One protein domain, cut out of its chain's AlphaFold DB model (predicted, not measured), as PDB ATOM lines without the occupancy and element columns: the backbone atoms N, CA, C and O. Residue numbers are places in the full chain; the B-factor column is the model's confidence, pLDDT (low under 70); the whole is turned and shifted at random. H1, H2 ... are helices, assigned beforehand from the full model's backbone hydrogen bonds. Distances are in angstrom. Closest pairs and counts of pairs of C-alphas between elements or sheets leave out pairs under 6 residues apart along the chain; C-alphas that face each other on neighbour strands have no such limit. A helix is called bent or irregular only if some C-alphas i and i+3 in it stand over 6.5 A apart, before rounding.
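Overview. This is residues 163 to 301 of the 363 residues of an uncharacterized protein of Oryza meyeriana var. granulata (UniProt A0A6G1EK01). Three helices, H3, H4 and H5, make an up-and-down bundle, and the long helix H6 starts beside it, packs on H3 with its residues 268 to 276 and runs away as a long arm to a small far group, where H2 packs on H6 and H1 on H2. Residues 182 to 188 lead back from H2 to the bundle, leaving an open space between this link and H6. The printed part has 139 residues with six named helices, H1 to H6 in order, and no named strand; the class is all helix. It is loose, with a radius of gyration of the C-alphas of 18.8 A, and elongated, spanning 61 by 37 by 21 A.

Arrangement. H1, residues 163 to 172, touches H2, residues 174 to 181, at a steep tilt of 55 degrees, opposite ways; their closest C-alphas, of Gln 169 and Cys 176, are 5.7 A apart. H3, residues 189 to 210, is the hub. It is irregular, but only just, with C-alphas 203 and 206 6.8 A apart, and has a kink of 34 degrees near residue 204. H3 and H4, residues 215 to 232, touch as a helical hairpin at a shallow tilt of 30 degrees, closest at the C-alphas of Ala 209 and Ser 218, 5.2 A. H4 and H5, residues 245 to 261, touch as another hairpin at 36 degrees, only just steep, closest at the C-alphas of Ser 224 and Met 252, 5.9 A. H5 also touches H3, with the C-alphas of Ile 256 and Ala 201 closest, 6.2 A apart. H6, residues 266 to 300, touches H3 at a steep tilt of 41 degrees, opposite ways, closest at the C-alphas of Leu 273 and Ala 203, 5.2 A. With residues 291 to 296 alone it touches H2, about perpendicular at 75 degrees, closest at the C-alphas of Ala 292 and Tyr 175, 5.5 A. H4 and H6 are apart. In H1, H2, H4, H5 and H6 every O i to N i+4 pair is within hydrogen-bond range; in H3, 15 of 18 are.

Along the chain. H1 begins at C-alpha 163, (-166.687, -278.448, -264.796). H3 is 33.0 A long from its C-alpha 189 at (-175.355, -263.341, -245.229), H4 25.6 A and H5 24.6 A. H6 is 50.8 A long and ends at C-alpha 300, (-177.981, -257.534, -280.783).

Size, cuts and confidence. The two C-alphas farthest apart, of Gly 213 and Thr 301, are 61.9 A apart. The printed part has no cut. The link from H4 to H5 is long, 12 residues. Residues 278 to 284 of H6 stand free. The mean pLDDT of the printed part is 89.7; residues 163 to 165 and 264 are under 70.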
ATOM      1  N   GLU A 163    -165.615-277.744-264.075       60.12
ATOM      2  CA  GLU A 163    -166.687-278.448-264.796       60.12
ATOM      3  C   GLU A 163    -168.007-277.668-264.861       60.12
ATOM      4  O   GLU A 163    -168.669-277.707-265.897       60.12
ATOM      5  N   SER A 164    -168.385-276.932-263.808       61.09
ATOM      6  CA  SER A 164    -169.647-276.173-263.793       61.09
ATOM      7  C   SER A 164    -169.565-274.895-264.627       61.09
ATOM      8  O   SER A 164    -170.534-274.497-265.272       61.09
ATOM      9  N   ILE A 165    -168.386-274.270-264.681       65.06
ATOM     10  CA  ILE A 165    -168.126-273.145-265.585       65.06
ATOM     11  C   ILE A 165    -168.130-273.638-267.035       65.06
ATOM     12  O   ILE A 165    -168.748-273.000-267.889       65.06
ATOM     13  N   LYS A 166    -167.514-274.796-267.313       73.50
ATOM     14  CA  LYS A 166    -167.539-275.423-268.643       73.50
ATOM     15  C   LYS A 166    -168.949-275.838-269.066       73.50
ATOM     16  O   LYS A 166    -169.311-275.601-270.217       73.50
ATOM     17  N   SER A 167    -169.756-276.407-268.168       79.44
ATOM     18  CA  SER A 167    -171.143-276.781-268.473       79.44
ATOM     19  C   SER A 167    -172.023-275.551-268.705       79.44
ATOM     20  O   SER A 167    -172.747-275.506-269.699       79.44
ATOM     21  N   CYS A 168    -171.878-274.505-267.885       84.44
ATOM     22  CA  CYS A 168    -172.554-273.226-268.098       84.44
ATOM     23  C   CYS A 168    -172.152-272.614-269.444       84.44
ATOM     24  O   CYS A 168    -173.012-272.209-270.222       84.44
ATOM     25  N   GLN A 169    -170.855-272.556-269.758       86.50
ATOM     26  CA  GLN A 169    -170.373-271.968-271.006       86.50
ATOM     27  C   GLN A 169    -170.839-272.760-272.235       86.50
ATOM     28  O   GLN A 169    -171.113-272.158-273.273       86.50
ATOM     29  N   LEU A 170    -170.970-274.083-272.125       87.50
ATOM     30  CA  LEU A 170    -171.539-274.914-273.184       87.50
ATOM     31  C   LEU A 170    -173.024-274.596-273.418       87.50
ATOM     32  O   LEU A 170    -173.471-274.570-274.563       87.50
ATOM     33  N   GLU A 171    -173.777-274.333-272.350       89.12
ATOM     34  CA  GLU A 171    -175.221-274.104-272.420       89.12
ATOM     35  C   GLU A 171    -175.606-272.646-272.742       89.12
ATOM     36  O   GLU A 171    -176.448-272.392-273.606       89.12
ATOM     37  N   PHE A 172    -174.983-271.672-272.076       90.06
ATOM     38  CA  PHE A 172    -175.321-270.247-272.168       90.06
ATOM     39  C   PHE A 172    -174.227-269.384-272.819       90.06
ATOM     40  O   PHE A 172    -174.415-268.177-273.005       90.06
ATOM     41  N   GLY A 173    -173.093-269.965-273.215       89.19
ATOM     42  CA  GLY A 173    -172.045-269.257-273.952       89.19
ATOM     43  C   GLY A 173    -171.381-268.138-273.148       89.19
ATOM     44  O   GLY A 173    -171.100-268.271-271.956       89.19
ATOM     45  N   SER A 174    -171.126-267.002-273.807       89.25
ATOM     46  CA  SER A 174    -170.432-265.852-273.206       89.25
ATOM     47  C   SER A 174    -171.212-265.166-272.079       89.25
ATOM     48  O   SER A 174    -170.629-264.375-271.340       89.25
ATOM     49  N   TYR A 175    -172.496-265.497-271.900       91.75
ATOM     50  CA  TYR A 175    -173.278-265.032-270.758       91.75
ATOM     51  C   TYR A 175    -172.675-265.480-269.421       91.75
ATOM     52  O   TYR A 175    -172.658-264.685-268.491       91.75
ATOM     53  N   CYS A 176    -172.150-266.706-269.313       90.62
ATOM     54  CA  CYS A 176    -171.618-267.219-268.043       90.62
ATOM     55  C   CYS A 176    -170.392-266.449-267.561       90.62
ATOM     56  O   CYS A 176    -170.234-266.207-266.373       90.62
ATOM     57  N   VAL A 177    -169.532-266.038-268.493       89.81
ATOM     58  CA  VAL A 177    -168.373-265.199-268.168       89.81
ATOM     59  C   VAL A 177    -168.851-263.812-267.748       89.81
ATOM     60  O   VAL A 177    -168.462-263.310-266.697       89.81
ATOM     61  N   TRP A 178    -169.763-263.231-268.533       91.00
ATOM     62  CA  TRP A 178    -170.316-261.908-268.260       91.00
ATOM     63  C   TRP A 178    -171.033-261.834-266.905       91.00
ATOM     64  O   TRP A 178    -170.841-260.871-266.167       91.00
ATOM     65  N   SER A 179    -171.826-262.849-266.553       90.50
ATOM     66  CA  SER A 179    -172.614-262.877-265.317       90.50
ATOM     67  C   SER A 179    -171.751-262.989-264.062       90.50
ATOM     68  O   SER A 179    -172.132-262.451-263.025       90.50
ATOM     69  N   VAL A 180    -170.591-263.647-264.148       88.50
ATOM     70  CA  VAL A 180    -169.616-263.719-263.052       88.50
ATOM     71  C   VAL A 180    -168.876-262.392-262.899       88.50
ATOM     72  O   VAL A 180    -168.759-261.893-261.785       88.50
ATOM     73  N   GLU A 181    -168.428-261.800-264.008       90.00
ATOM     74  CA  GLU A 181    -167.710-260.518-264.011       90.00
ATOM     75  C   GLU A 181    -168.584-259.361-263.503       90.00
ATOM     76  O   GLU A 181    -168.121-258.503-262.758       90.00
ATOM     77  N   HIS A 182    -169.869-259.365-263.860       88.12
ATOM     78  CA  HIS A 182    -170.824-258.315-263.494       88.12
ATOM     79  C   HIS A 182    -171.665-258.693-262.269       88.12
ATOM     80  O   HIS A 182    -172.736-258.126-262.041       88.12
ATOM     81  N   LYS A 183    -171.208-259.670-261.479       88.00
ATOM     82  CA  LYS A 183    -171.917-260.096-260.279       88.00
ATOM     83  C   LYS A 183    -171.821-259.019-259.205       88.00
ATOM     84  O   LYS A 183    -170.752-258.745-258.667       88.00
ATOM     85  N   GLU A 184    -172.963-258.455-258.836       87.50
ATOM     86  CA  GLU A 184    -173.037-257.523-257.717       87.50
ATOM     87  C   GLU A 184    -172.821-258.251-256.381       87.50
ATOM     88  O   GLU A 184    -173.419-259.298-256.100       87.50
ATOM     89  N   VAL A 185    -171.954-257.687-255.537       86.56
ATOM     90  CA  VAL A 185    -171.701-258.203-254.189       86.56
ATOM     91  C   VAL A 185    -172.827-257.745-253.266       86.56
ATOM     92  O   VAL A 185    -172.847-256.607-252.796       86.56
ATOM     93  N   MET A 186    -173.756-258.654-252.985       85.81
ATOM     94  CA  MET A 186    -174.863-258.413-252.062       85.81
ATOM     95  C   MET A 186    -174.461-258.746-250.620       85.81
ATOM     96  O   MET A 186    -173.825-259.766-250.356       85.81
ATOM     97  N   LYS A 187    -174.859-257.897-249.664       90.31
ATOM     98  CA  LYS A 187    -174.779-258.201-248.224       90.31
ATOM     99  C   LYS A 187    -176.014-259.009-247.830       90.31
ATOM    100  O   LYS A 187    -177.006-258.441-247.381       90.31
ATOM    101  N   ASP A 188    -175.963-260.311-248.077       92.69
ATOM    102  CA  ASP A 188    -177.089-261.250-247.965       92.69
ATOM    103  C   ASP A 188    -176.779-262.449-247.046       92.69
ATOM    104  O   ASP A 188    -177.357-263.529-247.176       92.69
ATOM    105  N   SER A 189    -175.834-262.280-246.121       92.75
ATOM    106  CA  SER A 189    -175.355-263.341-245.229       92.75
ATOM    107  C   SER A 189    -176.447-263.876-244.297       92.75
ATOM    108  O   SER A 189    -176.534-265.085-244.059       92.75
ATOM    109  N   ILE A 190    -177.304-262.986-243.794       92.06
ATOM    110  CA  ILE A 190    -178.415-263.325-242.904       92.06
ATOM    111  C   ILE A 190    -179.566-263.898-243.732       92.06
ATOM    112  O   ILE A 190    -180.147-264.912-243.344       92.06
ATOM    113  N   VAL A 191    -179.857-263.313-244.897       94.12
ATOM    114  CA  VAL A 191    -180.866-263.828-245.838       94.12
ATOM    115  C   VAL A 191    -180.545-265.262-246.265       94.12
ATOM    116  O   VAL A 191    -181.431-266.116-246.229       94.12
ATOM    117  N   LYS A 192    -179.288-265.560-246.613       93.31
ATOM    118  CA  LYS A 192    -178.834-266.925-246.938       93.31
ATOM    119  C   LYS A 192    -179.082-267.888-245.784       93.31
ATOM    120  O   LYS A 192    -179.731-268.907-245.974       93.31
ATOM    121  N   ARG A 193    -178.689-267.507-244.567       93.69
ATOM    122  CA  ARG A 193    -178.914-268.328-243.368       93.69
ATOM    123  C   ARG A 193    -180.398-268.603-243.106       93.69
ATOM    124  O   ARG A 193    -180.763-269.726-242.767       93.69
ATOM    125  N   LEU A 194    -181.257-267.597-243.268       94.25
ATOM    126  CA  LEU A 194    -182.711-267.746-243.134       94.25
ATOM    127  C   LEU A 194    -183.288-268.675-244.213       94.25
ATOM    128  O   LEU A 194    -184.152-269.498-243.908       94.25
ATOM    129  N   LYS A 195    -182.800-268.575-245.458       94.19
ATOM    130  CA  LYS A 195    -183.175-269.481-246.555       94.19
ATOM    131  C   LYS A 195    -182.739-270.919-246.270       94.19
ATOM    132  O   LYS A 195    -183.550-271.824-246.444       94.19
ATOM    133  N   ASP A 196    -181.530-271.126-245.755       95.06
ATOM    134  CA  ASP A 196    -181.028-272.455-245.388       95.06
ATOM    135  C   ASP A 196    -181.885-273.088-244.282       95.06
ATOM    136  O   ASP A 196    -182.304-274.244-244.388       95.06
ATOM    137  N   GLN A 197    -182.220-272.320-243.239       95.31
ATOM    138  CA  GLN A 197    -183.133-272.777-242.187       95.31
ATOM    139  C   GLN A 197    -184.511-273.139-242.746       95.31
ATOM    140  O   GLN A 197    -185.056-274.187-242.395       95.31
ATOM    141  N   LEU A 198    -185.063-272.310-243.636       95.44
ATOM    142  CA  LEU A 198    -186.343-272.577-244.290       95.44
ATOM    143  C   LEU A 198    -186.296-273.866-245.127       95.44
ATOM    144  O   LEU A 198    -187.239-274.658-245.093       95.44
ATOM    145  N   PHE A 199    -185.196-274.100-245.840       95.19
ATOM    146  CA  PHE A 199    -184.992-275.293-246.655       95.19
ATOM    147  C   PHE A 199    -184.980-276.565-245.798       95.19
ATOM    148  O   PHE A 199    -185.716-277.519-246.066       95.19
ATOM    149  N   VAL A 200    -184.223-276.543-244.697       94.44
ATOM    150  CA  VAL A 200    -184.165-277.641-243.724       94.44
ATOM    151  C   VAL A 200    -185.528-277.869-243.060       94.44
ATOM    152  O   VAL A 200    -185.986-279.009-242.961       94.44
ATOM    153  N   ALA A 201    -186.209-276.802-242.644       95.06
ATOM    154  CA  ALA A 201    -187.531-276.876-242.025       95.06
ATOM    155  C   ALA A 201    -188.575-277.508-242.958       95.06
ATOM    156  O   ALA A 201    -189.308-278.412-242.545       95.06
ATOM    157  N   ARG A 202    -188.611-277.098-244.235       94.69
ATOM    158  CA  ARG A 202    -189.504-277.672-245.257       94.69
ATOM    159  C   ARG A 202    -189.235-279.156-245.506       94.69
ATOM    160  O   ARG A 202    -190.181-279.898-245.763       94.69
ATOM    161  N   ALA A 203    -187.985-279.599-245.401       93.81
ATOM    162  CA  ALA A 203    -187.639-281.009-245.541       93.81
ATOM    163  C   ALA A 203    -188.075-281.851-244.323       93.81
ATOM    164  O   ALA A 203    -188.556-282.972-244.498       93.81
ATOM    165  N   TYR A 204    -187.969-281.321-243.096       92.25
ATOM    166  CA  TYR A 204    -188.400-282.032-241.881       92.25
ATOM    167  C   TYR A 204    -189.917-282.014-241.654       92.25
ATOM    168  O   TYR A 204    -190.465-282.993-241.143       92.25
ATOM    169  N   TYR A 205    -190.608-280.938-242.037       93.06
ATOM    170  CA  TYR A 205    -192.034-280.750-241.757       93.06
ATOM    171  C   TYR A 205    -192.927-281.946-242.159       93.06
ATOM    172  O   TYR A 205    -193.692-282.403-241.308       93.06
ATOM    173  N   PRO A 206    -192.816-282.536-243.371       90.56
ATOM    174  CA  PRO A 206    -193.629-283.691-243.760       90.56
ATOM    175  C   PRO A 206    -193.411-284.931-242.888       90.56
ATOM    176  O   PRO A 206    -194.334-285.722-242.717       90.56
ATOM    177  N   SER A 207    -192.201-285.115-242.355       89.06
ATOM    178  CA  SER A 207    -191.872-286.237-241.471       89.06
ATOM    179  C   SER A 207    -192.454-286.020-240.077       89.06
ATOM    180  O   SER A 207    -193.068-286.929-239.533       89.06
ATOM    181  N   ILE A 208    -192.338-284.804-239.531       90.12
ATOM    182  CA  ILE A 208    -192.913-284.451-238.221       90.12
ATOM    183  C   ILE A 208    -194.442-284.517-238.269       90.12
ATOM    184  O   ILE A 208    -195.064-285.040-237.352       90.12
ATOM    185  N   ALA A 209    -195.054-284.024-239.347       88.81
ATOM    186  CA  ALA A 209    -196.506-283.987-239.494       88.81
ATOM    187  C   ALA A 209    -197.155-285.381-239.556       88.81
ATOM    188  O   ALA A 209    -198.348-285.500-239.295       88.81
ATOM    189  N   LYS A 210    -196.386-286.420-239.903       87.38
ATOM    190  CA  LYS A 210    -196.846-287.815-239.937       87.38
ATOM    191  C   LYS A 210    -196.641-288.560-238.615       87.38
ATOM    192  O   LYS A 210    -197.204-289.639-238.458       87.38
ATOM    193  N   LEU A 211    -195.825-288.033-237.698       84.75
ATOM    194  CA  LEU A 211    -195.566-288.668-236.407       84.75
ATOM    195  C   LEU A 211    -196.712-288.382-235.429       84.75
ATOM    196  O   LEU A 211    -197.031-287.229-235.144       84.75
ATOM    197  N   GLU A 212    -197.302-289.447-234.891       80.00
ATOM    198  CA  GLU A 212    -198.378-289.375-233.901       80.00
ATOM    199  C   GLU A 212    -197.838-288.846-232.555       80.00
ATOM    200  O   GLU A 212    -196.798-289.307-232.073       80.00
ATOM    201  N   GLY A 213    -198.505-287.849-231.959       82.00
ATOM    202  CA  GLY A 213    -198.091-287.218-230.696       82.00
ATOM    203  C   GLY A 213    -197.132-286.025-230.829       82.00
ATOM    204  O   GLY A 213    -196.711-285.462-229.816       82.00
ATOM    205  N   MET A 214    -196.786-285.619-232.058       84.12
ATOM    206  CA  MET A 214    -195.931-284.454-232.347       84.12
ATOM    207  C   MET A 214    -196.714-283.283-232.966       84.12
ATOM    208  O   MET A 214    -196.139-282.422-233.639       84.12
ATOM    209  N   GLU A 215    -198.029-283.195-232.734       89.88
ATOM    210  CA  GLU A 215    -198.903-282.201-233.377       89.88
ATOM    211  C   GLU A 215    -198.504-280.766-233.015       89.88
ATOM    212  O   GLU A 215    -198.526-279.873-233.865       89.88
ATOM    213  N   LYS A 216    -198.084-280.550-231.763       92.38
ATOM    214  CA  LYS A 216    -197.611-279.241-231.295       92.38
ATOM    215  C   LYS A 216    -196.365-278.796-232.064       92.38
ATOM    216  O   LYS A 216    -196.334-277.676-232.566       92.38
ATOM    217  N   LEU A 217    -195.379-279.684-232.200       91.94
ATOM    218  CA  LEU A 217    -194.145-279.405-232.936       91.94
ATOM    219  C   LEU A 217    -194.427-279.196-234.429       91.94
ATOM    220  O   LEU A 217    -193.881-278.277-235.034       91.94
ATOM    221  N   SER A 218    -195.323-279.993-235.016       93.31
ATOM    222  CA  SER A 218    -195.769-279.826-236.405       93.31
ATOM    223  C   SER A 218    -196.399-278.447-236.641       93.31
ATOM    224  O   SER A 218    -196.047-277.754-237.599       93.31
ATOM    225  N   HIS A 219    -197.275-277.999-235.736       94.56
ATOM    226  CA  HIS A 219    -197.892-276.676-235.819       94.56
ATOM    227  C   HIS A 219    -196.868-275.544-235.640       94.56
ATOM    228  O   HIS A 219    -196.880-274.579-236.406       94.56
ATOM    229  N   GLU A 220    -195.965-275.656-234.661       94.69
ATOM    230  CA  GLU A 220    -194.892-274.678-234.445       94.69
ATOM    231  C   GLU A 220    -193.948-274.590-235.652       94.69
ATOM    232  O   GLU A 220    -193.609-273.486-236.087       94.69
ATOM    233  N   MET A 221    -193.587-275.732-236.245       94.88
ATOM    234  CA  MET A 221    -192.781-275.801-237.463       94.88
ATOM    235  C   MET A 221    -193.500-275.129-238.638       94.88
ATOM    236  O   MET A 221    -192.926-274.263-239.295       94.88
ATOM    237  N   LYS A 222    -194.779-275.456-238.867       95.38
ATOM    238  CA  LYS A 222    -195.599-274.837-239.921       95.38
ATOM    239  C   LYS A 222    -195.670-273.320-239.773       95.38
ATOM    240  O   LYS A 222    -195.484-272.596-240.749       95.38
ATOM    241  N   GLN A 223    -195.930-272.841-238.560       95.56
ATOM    242  CA  GLN A 223    -195.996-271.412-238.278       95.56
ATOM    243  C   GLN A 223    -194.639-270.742-238.516       95.56
ATOM    244  O   GLN A 223    -194.577-269.686-239.141       95.56
ATOM    245  N   SER A 224    -193.547-271.359-238.056       94.62
ATOM    246  CA  SER A 224    -192.206-270.812-238.254       94.62
ATOM    247  C   SER A 224    -191.834-270.734-239.739       94.62
ATOM    248  O   SER A 224    -191.268-269.725-240.164       94.62
ATOM    249  N   ILE A 225    -192.215-271.742-240.537       95.94
ATOM    250  CA  ILE A 225    -192.052-271.758-242.000       95.94
ATOM    251  C   ILE A 225    -192.788-270.572-242.627       95.94
ATOM    252  O   ILE A 225    -192.169-269.794-243.347       95.94
ATOM    253  N   GLN A 226    -194.068-270.374-242.302       95.31
ATOM    254  CA  GLN A 226    -194.865-269.263-242.841       95.31
ATOM    255  C   GLN A 226    -194.300-267.888-242.452       95.31
ATOM    256  O   GLN A 226    -194.269-266.971-243.272       95.31
ATOM    257  N   GLU A 227    -193.828-267.740-241.212       92.69
ATOM    258  CA  GLU A 227    -193.182-266.511-240.735       92.69
ATOM    259  C   GLU A 227    -191.887-266.210-241.517       92.69
ATOM    260  O   GLU A 227    -191.645-265.053-241.868       92.69
ATOM    261  N   HIS A 228    -191.075-267.231-241.829       93.69
ATOM    262  CA  HIS A 228    -189.853-267.070-242.634       93.69
ATOM    263  C   HIS A 228    -190.169-266.781-244.099       93.69
ATOM    264  O   HIS A 228    -189.557-265.895-244.686       93.69
ATOM    265  N   GLU A 229    -191.145-267.475-244.684       94.06
ATOM    266  CA  GLU A 229    -191.590-267.235-246.060       94.06
ATOM    267  C   GLU A 229    -192.108-265.811-246.243       94.06
ATOM    268  O   GLU A 229    -191.741-265.141-247.207       94.06
ATOM    269  N   HIS A 230    -192.926-265.322-245.310       91.88
ATOM    270  CA  HIS A 230    -193.429-263.957-245.373       91.88
ATOM    271  C   HIS A 230    -192.289-262.939-245.275       91.88
ATOM    272  O   HIS A 230    -192.203-262.036-246.107       91.88
ATOM    273  N   MET A 231    -191.380-263.127-244.314       90.69
ATOM    274  CA  MET A 231    -190.218-262.260-244.126       90.69
ATOM    275  C   MET A 231    -189.305-262.218-245.358       90.69
ATOM    276  O   MET A 231    -188.839-261.149-245.741       90.69
ATOM    277  N   LEU A 232    -189.061-263.372-245.979       92.25
ATOM    278  CA  LEU A 232    -188.182-263.509-247.141       92.25
ATOM    279  C   LEU A 232    -188.865-263.138-248.464       92.25
ATOM    280  O   LEU A 232    -188.183-263.043-249.478       92.25
ATOM    281  N   SER A 233    -190.185-262.929-248.482       91.06
ATOM    282  CA  SER A 233    -190.908-262.617-249.723       91.06
ATOM    283  C   SER A 233    -190.607-261.226-250.288       91.06
ATOM    284  O   SER A 233    -190.762-261.022-251.489       91.06
ATOM    285  N   GLU A 234    -190.167-260.292-249.442       83.81
ATOM    286  CA  GLU A 234    -189.828-258.915-249.831       83.81
ATOM    287  C   GLU A 234    -188.338-258.588-249.631       83.81
ATOM    288  O   GLU A 234    -187.847-257.608-250.185       83.81
ATOM    289  N   ALA A 235    -187.603-259.406-248.866       90.88
ATOM    290  CA  ALA A 235    -186.209-259.146-248.526       90.88
ATOM    291  C   ALA A 235    -185.243-259.714-249.577       90.88
ATOM    292  O   ALA A 235    -185.200-260.926-249.807       90.88
ATOM    293  N   ILE A 236    -184.425-258.842-250.171       86.00
ATOM    294  CA  ILE A 236    -183.391-259.227-251.143       86.00
ATOM    295  C   ILE A 236    -182.016-259.232-250.465       86.00
ATOM    296  O   ILE A 236    -181.227-260.152-250.685       86.00
ATOM    297  N   CYS A 237    -181.751-258.247-249.606       89.62
ATOM    298  CA  CYS A 237    -180.518-258.121-248.828       89.62
ATOM    299  C   CYS A 237    -180.787-258.083-247.315       89.62
ATOM    300  O   CYS A 237    -181.913-257.876-246.862       89.62
ATOM    301  N   ASP A 238    -179.725-258.199-246.512       89.75
ATOM    302  CA  ASP A 238    -179.802-258.166-245.044       89.75
ATOM    303  C   ASP A 238    -180.385-256.838-244.514       89.75
ATOM    304  O   ASP A 238    -180.979-256.799-243.439       89.75
ATOM    305  N   ALA A 239    -180.246-255.749-245.279       87.56
ATOM    306  CA  ALA A 239    -180.798-254.436-244.945       87.56
ATOM    307  C   ALA A 239    -182.332-254.358-245.070       87.56
ATOM    308  O   ALA A 239    -182.947-253.526-244.404       87.56
ATOM    309  N   ASP A 240    -182.939-255.222-245.888       88.69
ATOM    310  CA  ASP A 240    -184.386-255.242-246.140       88.69
ATOM    311  C   ASP A 240    -185.138-256.064-245.082       88.69
ATOM    312  O   ASP A 240    -186.370-256.053-245.016       88.69
ATOM    313  N   LEU A 241    -184.406-256.796-244.237       89.69
ATOM    314  CA  LEU A 241    -184.997-257.672-243.240       89.69
ATOM    315  C   LEU A 241    -185.721-256.874-242.141       89.69
ATOM    316  O   LEU A 241    -185.205-255.875-241.626       89.69
ATOM    317  N   PRO A 242    -186.886-257.356-241.671       88.31
ATOM    318  CA  PRO A 242    -187.573-256.768-240.530       88.31
ATOM    319  C   PRO A 242    -186.687-256.728-239.283       88.31
ATOM    320  O   PRO A 242    -185.907-257.643-239.020       88.31
ATOM    321  N   LYS A 243    -186.873-255.715-238.430       83.62
ATOM    322  CA  LYS A 243    -186.067-255.505-237.209       83.62
ATOM    323  C   LYS A 243    -186.035-256.708-236.250       83.62
ATOM    324  O   LYS A 243    -185.111-256.822-235.456       83.62
ATOM    325  N   LEU A 244    -187.034-257.591-236.317       83.31
ATOM    326  CA  LEU A 244    -187.186-258.758-235.443       83.31
ATOM    327  C   LEU A 244    -186.716-260.083-236.087       83.31
ATOM    328  O   LEU A 244    -186.971-261.153-235.537       83.31
ATOM    329  N   HIS A 245    -186.021-260.044-237.230       87.75
ATOM    330  CA  HIS A 245    -185.583-261.255-237.942       87.75
ATOM    331  C   HIS A 245    -184.736-262.195-237.070       87.75
ATOM    332  O   HIS A 245    -184.908-263.409-237.138       87.75
ATOM    333  N   GLY A 246    -183.888-261.654-236.184       88.62
ATOM    334  CA  GLY A 246    -183.044-262.456-235.294       88.62
ATOM    335  C   GLY A 246    -183.833-263.344-234.325       88.62
ATOM    336  O   GLY A 246    -183.454-264.488-234.093       88.62
ATOM    337  N   VAL A 247    -184.970-262.868-233.804       90.75
ATOM    338  CA  VAL A 247    -185.814-263.667-232.893       90.75
ATOM    339  C   VAL A 247    -186.464-264.826-233.643       90.75
ATOM    340  O   VAL A 247    -186.478-265.954-233.151       90.75
ATOM    341  N   ASN A 248    -186.954-264.567-234.855       89.56
ATOM    342  CA  ASN A 248    -187.557-265.595-235.697       89.56
ATOM    343  C   ASN A 248    -186.516-266.636-236.132       89.56
ATOM    344  O   ASN A 248    -186.788-267.829-236.038       89.56
ATOM    345  N   MET A 249    -185.309-266.200-236.503       92.88
ATOM    346  CA  MET A 249    -184.186-267.077-236.854       92.88
ATOM    347  C   MET A 249    -183.826-268.039-235.710       92.88
ATOM    348  O   MET A 249    -183.615-269.232-235.928       92.88
ATOM    349  N   VAL A 250    -183.782-267.539-234.470       94.50
ATOM    350  CA  VAL A 250    -183.520-268.364-233.277       94.50
ATOM    351  C   VAL A 250    -184.691-269.307-232.991       94.50
ATOM    352  O   VAL A 250    -184.473-270.478-232.677       94.50
ATOM    353  N   LYS A 251    -185.936-268.834-233.139       94.56
ATOM    354  CA  LYS A 251    -187.145-269.661-232.989       94.56
ATOM    355  C   LYS A 251    -187.140-270.836-233.974       94.56
ATOM    356  O   LYS A 251    -187.361-271.962-233.546       94.56
ATOM    357  N   MET A 252    -186.826-270.590-235.246       95.19
ATOM    358  CA  MET A 252    -186.706-271.633-236.273       95.19
ATOM    359  C   MET A 252    -185.542-272.586-235.994       95.19
ATOM    360  O   MET A 252    -185.691-273.800-236.103       95.19
ATOM    361  N   ALA A 253    -184.382-272.071-235.576       95.25
ATOM    362  CA  ALA A 253    -183.253-272.922-235.194       95.25
ATOM    363  C   ALA A 253    -183.641-273.905-234.080       95.25
ATOM    364  O   ALA A 253    -183.300-275.087-234.141       95.25
ATOM    365  N   LYS A 254    -184.391-273.418-233.085       96.00
ATOM    366  CA  LYS A 254    -184.888-274.222-231.970       96.00
ATOM    367  C   LYS A 254    -185.874-275.295-232.438       96.00
ATOM    368  O   LYS A 254    -185.686-276.457-232.091       96.00
ATOM    369  N   THR A 255    -186.880-274.943-233.243       94.62
ATOM    370  CA  THR A 255    -187.856-275.927-233.752       94.62
ATOM    371  C   THR A 255    -187.194-276.970-234.655       94.62
ATOM    372  O   THR A 255    -187.551-278.145-234.594       94.62
ATOM    373  N   ILE A 256    -186.189-276.585-235.450       94.56
ATOM    374  CA  ILE A 256    -185.375-277.520-236.241       94.56
ATOM    375  C   ILE A 256    -184.557-278.445-235.332       94.56
ATOM    376  O   ILE A 256    -184.462-279.639-235.609       94.56
ATOM    377  N   ALA A 257    -183.958-277.932-234.255       94.38
ATOM    378  CA  ALA A 257    -183.204-278.758-233.314       94.38
ATOM    379  C   ALA A 257    -184.104-279.789-232.612       94.38
ATOM    380  O   ALA A 257    -183.735-280.959-232.511       94.38
ATOM    381  N   GLU A 258    -185.306-279.381-232.204       92.06
ATOM    382  CA  GLU A 258    -186.314-280.288-231.646       92.06
ATOM    383  C   GLU A 258    -186.747-281.338-232.682       92.06
ATOM    384  O   GLU A 258    -186.741-282.530-232.381       92.06
ATOM    385  N   ALA A 259    -186.993-280.936-233.932       90.06
ATOM    386  CA  ALA A 259    -187.315-281.849-235.031       90.06
ATOM    387  C   ALA A 259    -186.222-282.889-235.311       90.06
ATOM    388  O   ALA A 259    -186.527-284.055-235.557       90.06
ATOM    389  N   LYS A 260    -184.948-282.488-235.248       89.62
ATOM    390  CA  LYS A 260    -183.798-283.390-235.427       89.62
ATOM    391  C   LYS A 260    -183.710-284.459-234.340       89.62
ATOM    392  O   LYS A 260    -183.164-285.527-234.591       89.62
ATOM    393  N   SER A 261    -184.219-284.169-233.144       86.50
ATOM    394  CA  SER A 261    -184.244-285.122-232.031       86.50
ATOM    395  C   SER A 261    -185.398-286.129-232.114       86.50
ATOM    396  O   SER A 261    -185.409-287.111-231.372       86.50
ATOM    397  N   CYS A 262    -186.365-285.916-233.013       82.44
ATOM    398  CA  CYS A 262    -187.474-286.840-233.210       82.44
ATOM    399  C   CYS A 262    -187.013-288.117-233.937       82.44
ATOM    400  O   CYS A 262    -186.164-288.052-234.828       82.44
ATOM    401  N   PRO A 263    -187.619-289.282-233.636       72.94
ATOM    402  CA  PRO A 263    -187.385-290.518-234.374       72.94
ATOM    403  C   PRO A 263    -188.073-290.447-235.748       72.94
ATOM    404  O   PRO A 263    -189.101-291.072-235.988       72.94
ATOM    405  N   THR A 264    -187.541-289.628-236.652       69.88
ATOM    406  CA  THR A 264    -188.003-289.541-238.042       69.88
ATOM    407  C   THR A 264    -187.221-290.508-238.921       69.88
ATOM    408  O   THR A 264    -185.998-290.605-238.809       69.88
ATOM    409  N   GLU A 265    -187.898-291.167-239.859       75.81
ATOM    410  CA  GLU A 265    -187.232-291.924-240.921       75.81
ATOM    411  C   GLU A 265    -186.359-290.984-241.771       75.81
ATOM    412  O   GLU A 265    -186.874-290.154-242.528       75.81
ATOM    413  N   CYS A 266    -185.032-291.122-241.661       80.25
ATOM    414  CA  CYS A 266    -184.062-290.293-242.391       80.25
ATOM    415  C   CYS A 266    -184.275-290.345-243.914       80.25
ATOM    416  O   CYS A 266    -184.103-289.345-244.605       80.25
ATOM    417  N   THR A 267    -184.766-291.473-244.432       86.00
ATOM    418  CA  THR A 267    -185.042-291.682-245.862       86.00
ATOM    419  C   THR A 267    -186.108-290.732-246.417       86.00
ATOM    420  O   THR A 267    -186.011-290.297-247.565       86.00
ATOM    421  N   ASN A 268    -187.130-290.383-245.627       86.62
ATOM    422  CA  ASN A 268    -188.186-289.466-246.061       86.62
ATOM    423  C   ASN A 268    -187.680-288.026-246.109       86.62
ATOM    424  O   ASN A 268    -187.968-287.310-247.069       86.62
ATOM    425  N   PHE A 269    -186.888-287.633-245.109       89.19
ATOM    426  CA  PHE A 269    -186.206-286.344-245.096       89.19
ATOM    427  C   PHE A 269    -185.274-286.206-246.306       89.19
ATOM    428  O   PHE A 269    -185.391-285.236-247.047       89.19
ATOM    429  N   GLU A 270    -184.421-287.197-246.573       90.88
ATOM    430  CA  GLU A 270    -183.497-287.175-247.716       90.88
ATOM    431  C   GLU A 270    -184.221-287.066-249.061       90.88
ATOM    432  O   GLU A 270    -183.810-286.296-249.930       90.88
ATOM    433  N   LYS A 271    -185.316-287.815-249.252       92.19
ATOM    434  CA  LYS A 271    -186.133-287.721-250.471       92.19
ATOM    435  C   LYS A 271    -186.736-286.330-250.637       92.19
ATOM    436  O   LYS A 271    -186.716-285.794-251.741       92.19
ATOM    437  N   LYS A 272    -187.259-285.744-249.555       93.50
ATOM    438  CA  LYS A 272    -187.839-284.396-249.586       93.50
ATOM    439  C   LYS A 272    -186.787-283.319-249.799       93.50
ATOM    440  O   LYS A 272    -187.035-282.393-250.560       93.50
ATOM    441  N   LEU A 273    -185.613-283.469-249.197       93.31
ATOM    442  CA  LEU A 273    -184.493-282.560-249.393       93.31
ATOM    443  C   LEU A 273    -184.006-282.587-250.845       93.31
ATOM    444  O   LEU A 273    -183.824-281.530-251.437       93.31
ATOM    445  N   ARG A 274    -183.871-283.780-251.439       95.25
ATOM    446  CA  ARG A 274    -183.508-283.931-252.855       95.25
ATOM    447  C   ARG A 274    -184.554-283.306-253.775       95.25
ATOM    448  O   ARG A 274    -184.199-282.514-254.626       95.25
ATOM    449  N   GLN A 275    -185.838-283.568-253.528       96.12
ATOM    450  CA  GLN A 275    -186.922-282.945-254.293       96.12
ATOM    451  C   GLN A 275    -186.868-281.407-254.230       96.12
ATOM    452  O   GLN A 275    -187.065-280.740-255.240       96.12
ATOM    453  N   LEU A 276    -186.620-280.838-253.046       95.31
ATOM    454  CA  LEU A 276    -186.478-279.391-252.881       95.31
ATOM    455  C   LEU A 276    -185.236-278.849-253.604       95.31
ATOM    456  O   LEU A 276    -185.282-277.732-254.118       95.31
ATOM    457  N   LEU A 277    -184.145-279.621-253.638       95.88
ATOM    458  CA  LEU A 277    -182.909-279.251-254.324       95.88
ATOM    459  C   LEU A 277    -183.137-279.199-255.832       95.88
ATOM    460  O   LEU A 277    -182.905-278.149-256.419       95.88
ATOM    461  N   ASP A 278    -183.687-280.272-256.405       95.94
ATOM    462  CA  ASP A 278    -183.983-280.375-257.836       95.94
ATOM    463  C   ASP A 278    -184.887-279.208-258.284       95.94
ATOM    464  O   ASP A 278    -184.591-278.506-259.245       95.94
ATOM    465  N   MET A 279    -185.946-278.910-257.518       95.62
ATOM    466  CA  MET A 279    -186.829-277.770-257.802       95.62
ATOM    467  C   MET A 279    -186.114-276.410-257.763       95.62
ATOM    468  O   MET A 279    -186.433-275.521-258.551       95.62
ATOM    469  N   THR A 280    -185.193-276.216-256.816       94.75
ATOM    470  CA  THR A 280    -184.464-274.945-256.670       94.75
ATOM    471  C   THR A 280    -183.409-274.794-257.765       94.75
ATOM    472  O   THR A 280    -183.165-273.686-258.242       94.75
ATOM    473  N   GLU A 281    -182.797-275.901-258.178       94.44
ATOM    474  CA  GLU A 281    -181.884-275.951-259.315       94.44
ATOM    475  C   GLU A 281    -182.612-275.598-260.617       94.44
ATOM    476  O   GLU A 281    -182.139-274.729-261.351       94.44
ATOM    477  N   ASP A 282    -183.803-276.156-260.848       95.38
ATOM    478  CA  ASP A 282    -184.648-275.814-261.998       95.38
ATOM    479  C   ASP A 282    -185.032-274.321-262.017       95.38
ATOM    480  O   ASP A 282    -185.000-273.672-263.067       95.38
ATOM    481  N   GLU A 283    -185.375-273.742-260.861       94.25
ATOM    482  CA  GLU A 283    -185.689-272.311-260.745       94.25
ATOM    483  C   GLU A 283    -184.461-271.437-261.048       94.25
ATOM    484  O   GLU A 283    -184.541-270.469-261.816       94.25
ATOM    485  N   ALA A 284    -183.298-271.798-260.501       92.56
ATOM    486  CA  ALA A 284    -182.042-271.109-260.782       92.56
ATOM    487  C   ALA A 284    -181.663-271.209-262.270       92.56
ATOM    488  O   ALA A 284    -181.262-270.211-262.879       92.56
ATOM    489  N   HIS A 285    -181.844-272.384-262.874       92.44
ATOM    490  CA  HIS A 285    -181.605-272.631-264.295       92.44
ATOM    491  C   HIS A 285    -182.526-271.792-265.179       92.44
ATOM    492  O   HIS A 285    -182.077-271.131-266.121       92.44
ATOM    493  N   PHE A 286    -183.809-271.722-264.830       95.88
ATOM    494  CA  PHE A 286    -184.781-270.880-265.515       95.88
ATOM    495  C   PHE A 286    -184.371-269.401-265.506       95.88
ATOM    496  O   PHE A 286    -184.391-268.747-266.557       95.88
ATOM    497  N   HIS A 287    -183.940-268.874-264.357       93.12
ATOM    498  CA  HIS A 287    -183.438-267.502-264.263       93.12
ATOM    499  C   HIS A 287    -182.134-267.296-265.041       93.12
ATOM    500  O   HIS A 287    -181.990-266.277-265.723       93.12
ATOM    501  N   ALA A 288    -181.218-268.266-265.022       92.38
ATOM    502  CA  ALA A 288    -180.004-268.223-265.835       92.38
ATOM    503  C   ALA A 288    -180.334-268.161-267.335       92.38
ATOM    504  O   ALA A 288    -179.780-267.330-268.057       92.38
ATOM    505  N   ARG A 289    -181.309-268.952-267.795       94.56
ATOM    506  CA  ARG A 289    -181.782-268.946-269.184       94.56
ATOM    507  C   ARG A 289    -182.415-267.617-269.585       94.56
ATOM    508  O   ARG A 289    -182.164-267.130-270.690       94.56
ATOM    509  N   GLN A 290    -183.215-267.014-268.707       95.56
ATOM    510  CA  GLN A 290    -183.751-265.669-268.937       95.56
ATOM    511  C   GLN A 290    -182.636-264.624-269.031       95.56
ATOM    512  O   GLN A 290    -182.646-263.802-269.948       95.56
ATOM    513  N   GLY A 291    -181.653-264.683-268.131       93.88
ATOM    514  CA  GLY A 291    -180.490-263.799-268.155       93.88
ATOM    515  C   GLY A 291    -179.681-263.940-269.444       93.88
ATOM    516  O   GLY A 291    -179.395-262.939-270.098       93.88
ATOM    517  N   ALA A 292    -179.412-265.172-269.881       93.75
ATOM    518  CA  ALA A 292    -178.718-265.451-271.137       93.75
ATOM    519  C   ALA A 292    -179.478-264.910-272.358       93.75
ATOM    520  O   ALA A 292    -178.882-264.345-273.280       93.75
ATOM    521  N   TYR A 293    -180.808-265.033-272.358       93.25
ATOM    522  CA  TYR A 293    -181.655-264.465-273.402       93.25
ATOM    523  C   TYR A 293    -181.565-262.933-273.444       93.25
ATOM    524  O   TYR A 293    -181.340-262.357-274.511       93.25
ATOM    525  N   LEU A 294    -181.686-262.270-272.291       93.50
ATOM    526  CA  LEU A 294    -181.570-260.813-272.188       93.50
ATOM    527  C   LEU A 294    -180.176-260.318-272.569       93.50
ATOM    528  O   LEU A 294    -180.053-259.317-273.270       93.50
ATOM    529  N   TYR A 295    -179.133-261.042-272.173       92.00
ATOM    530  CA  TYR A 295    -177.760-260.755-272.565       92.00
ATOM    531  C   TYR A 295    -177.592-260.813-274.089       92.00
ATOM    532  O   TYR A 295    -177.079-259.872-274.697       92.00
ATOM    533  N   ARG A 296    -178.112-261.861-274.741       88.12
ATOM    534  CA  ARG A 296    -178.090-261.973-276.207       88.12
ATOM    535  C   ARG A 296    -178.868-260.845-276.884       88.12
ATOM    536  O   ARG A 296    -178.402-260.312-277.890       88.12
ATOM    537  N   LEU A 297    -180.024-260.466-276.343       88.56
ATOM    538  CA  LEU A 297    -180.768-259.300-276.825       88.56
ATOM    539  C   LEU A 297    -179.949-258.013-276.666       88.56
ATOM    540  O   LEU A 297    -179.905-257.200-277.586       88.56
ATOM    541  N   GLY A 298    -179.261-257.840-275.539       85.44
ATOM    542  CA  GLY A 298    -178.370-256.706-275.293       85.44
ATOM    543  C   GLY A 298    -177.245-256.606-276.324       85.44
ATOM    544  O   GLY A 298    -176.975-255.519-276.820       85.44
ATOM    545  N   LEU A 299    -176.651-257.736-276.721       83.19
ATOM    546  CA  LEU A 299    -175.607-257.770-277.756       83.19
ATOM    547  C   LEU A 299    -176.122-257.445-279.167       83.19
ATOM    548  O   LEU A 299    -175.366-256.941-279.996       83.19
ATOM    549  N   GLN A 300    -177.380-257.772-279.466       77.56
ATOM    550  CA  GLN A 300    -177.981-257.534-280.783       77.56
ATOM    551  C   GLN A 300    -178.609-256.145-280.912       77.56
ATOM    552  O   GLN A 300    -178.738-255.619-282.018       77.56
ATOM    553  N   THR A 301    -179.038-255.559-279.799       78.25
ATOM    554  CA  THR A 301    -179.709-254.263-279.801       78.25
ATOM    555  C   THR A 301    -178.694-253.129-279.776       78.25
ATOM    556  O   THR A 301    -177.716-253.137-279.037       78.25
TER     557      THR A 301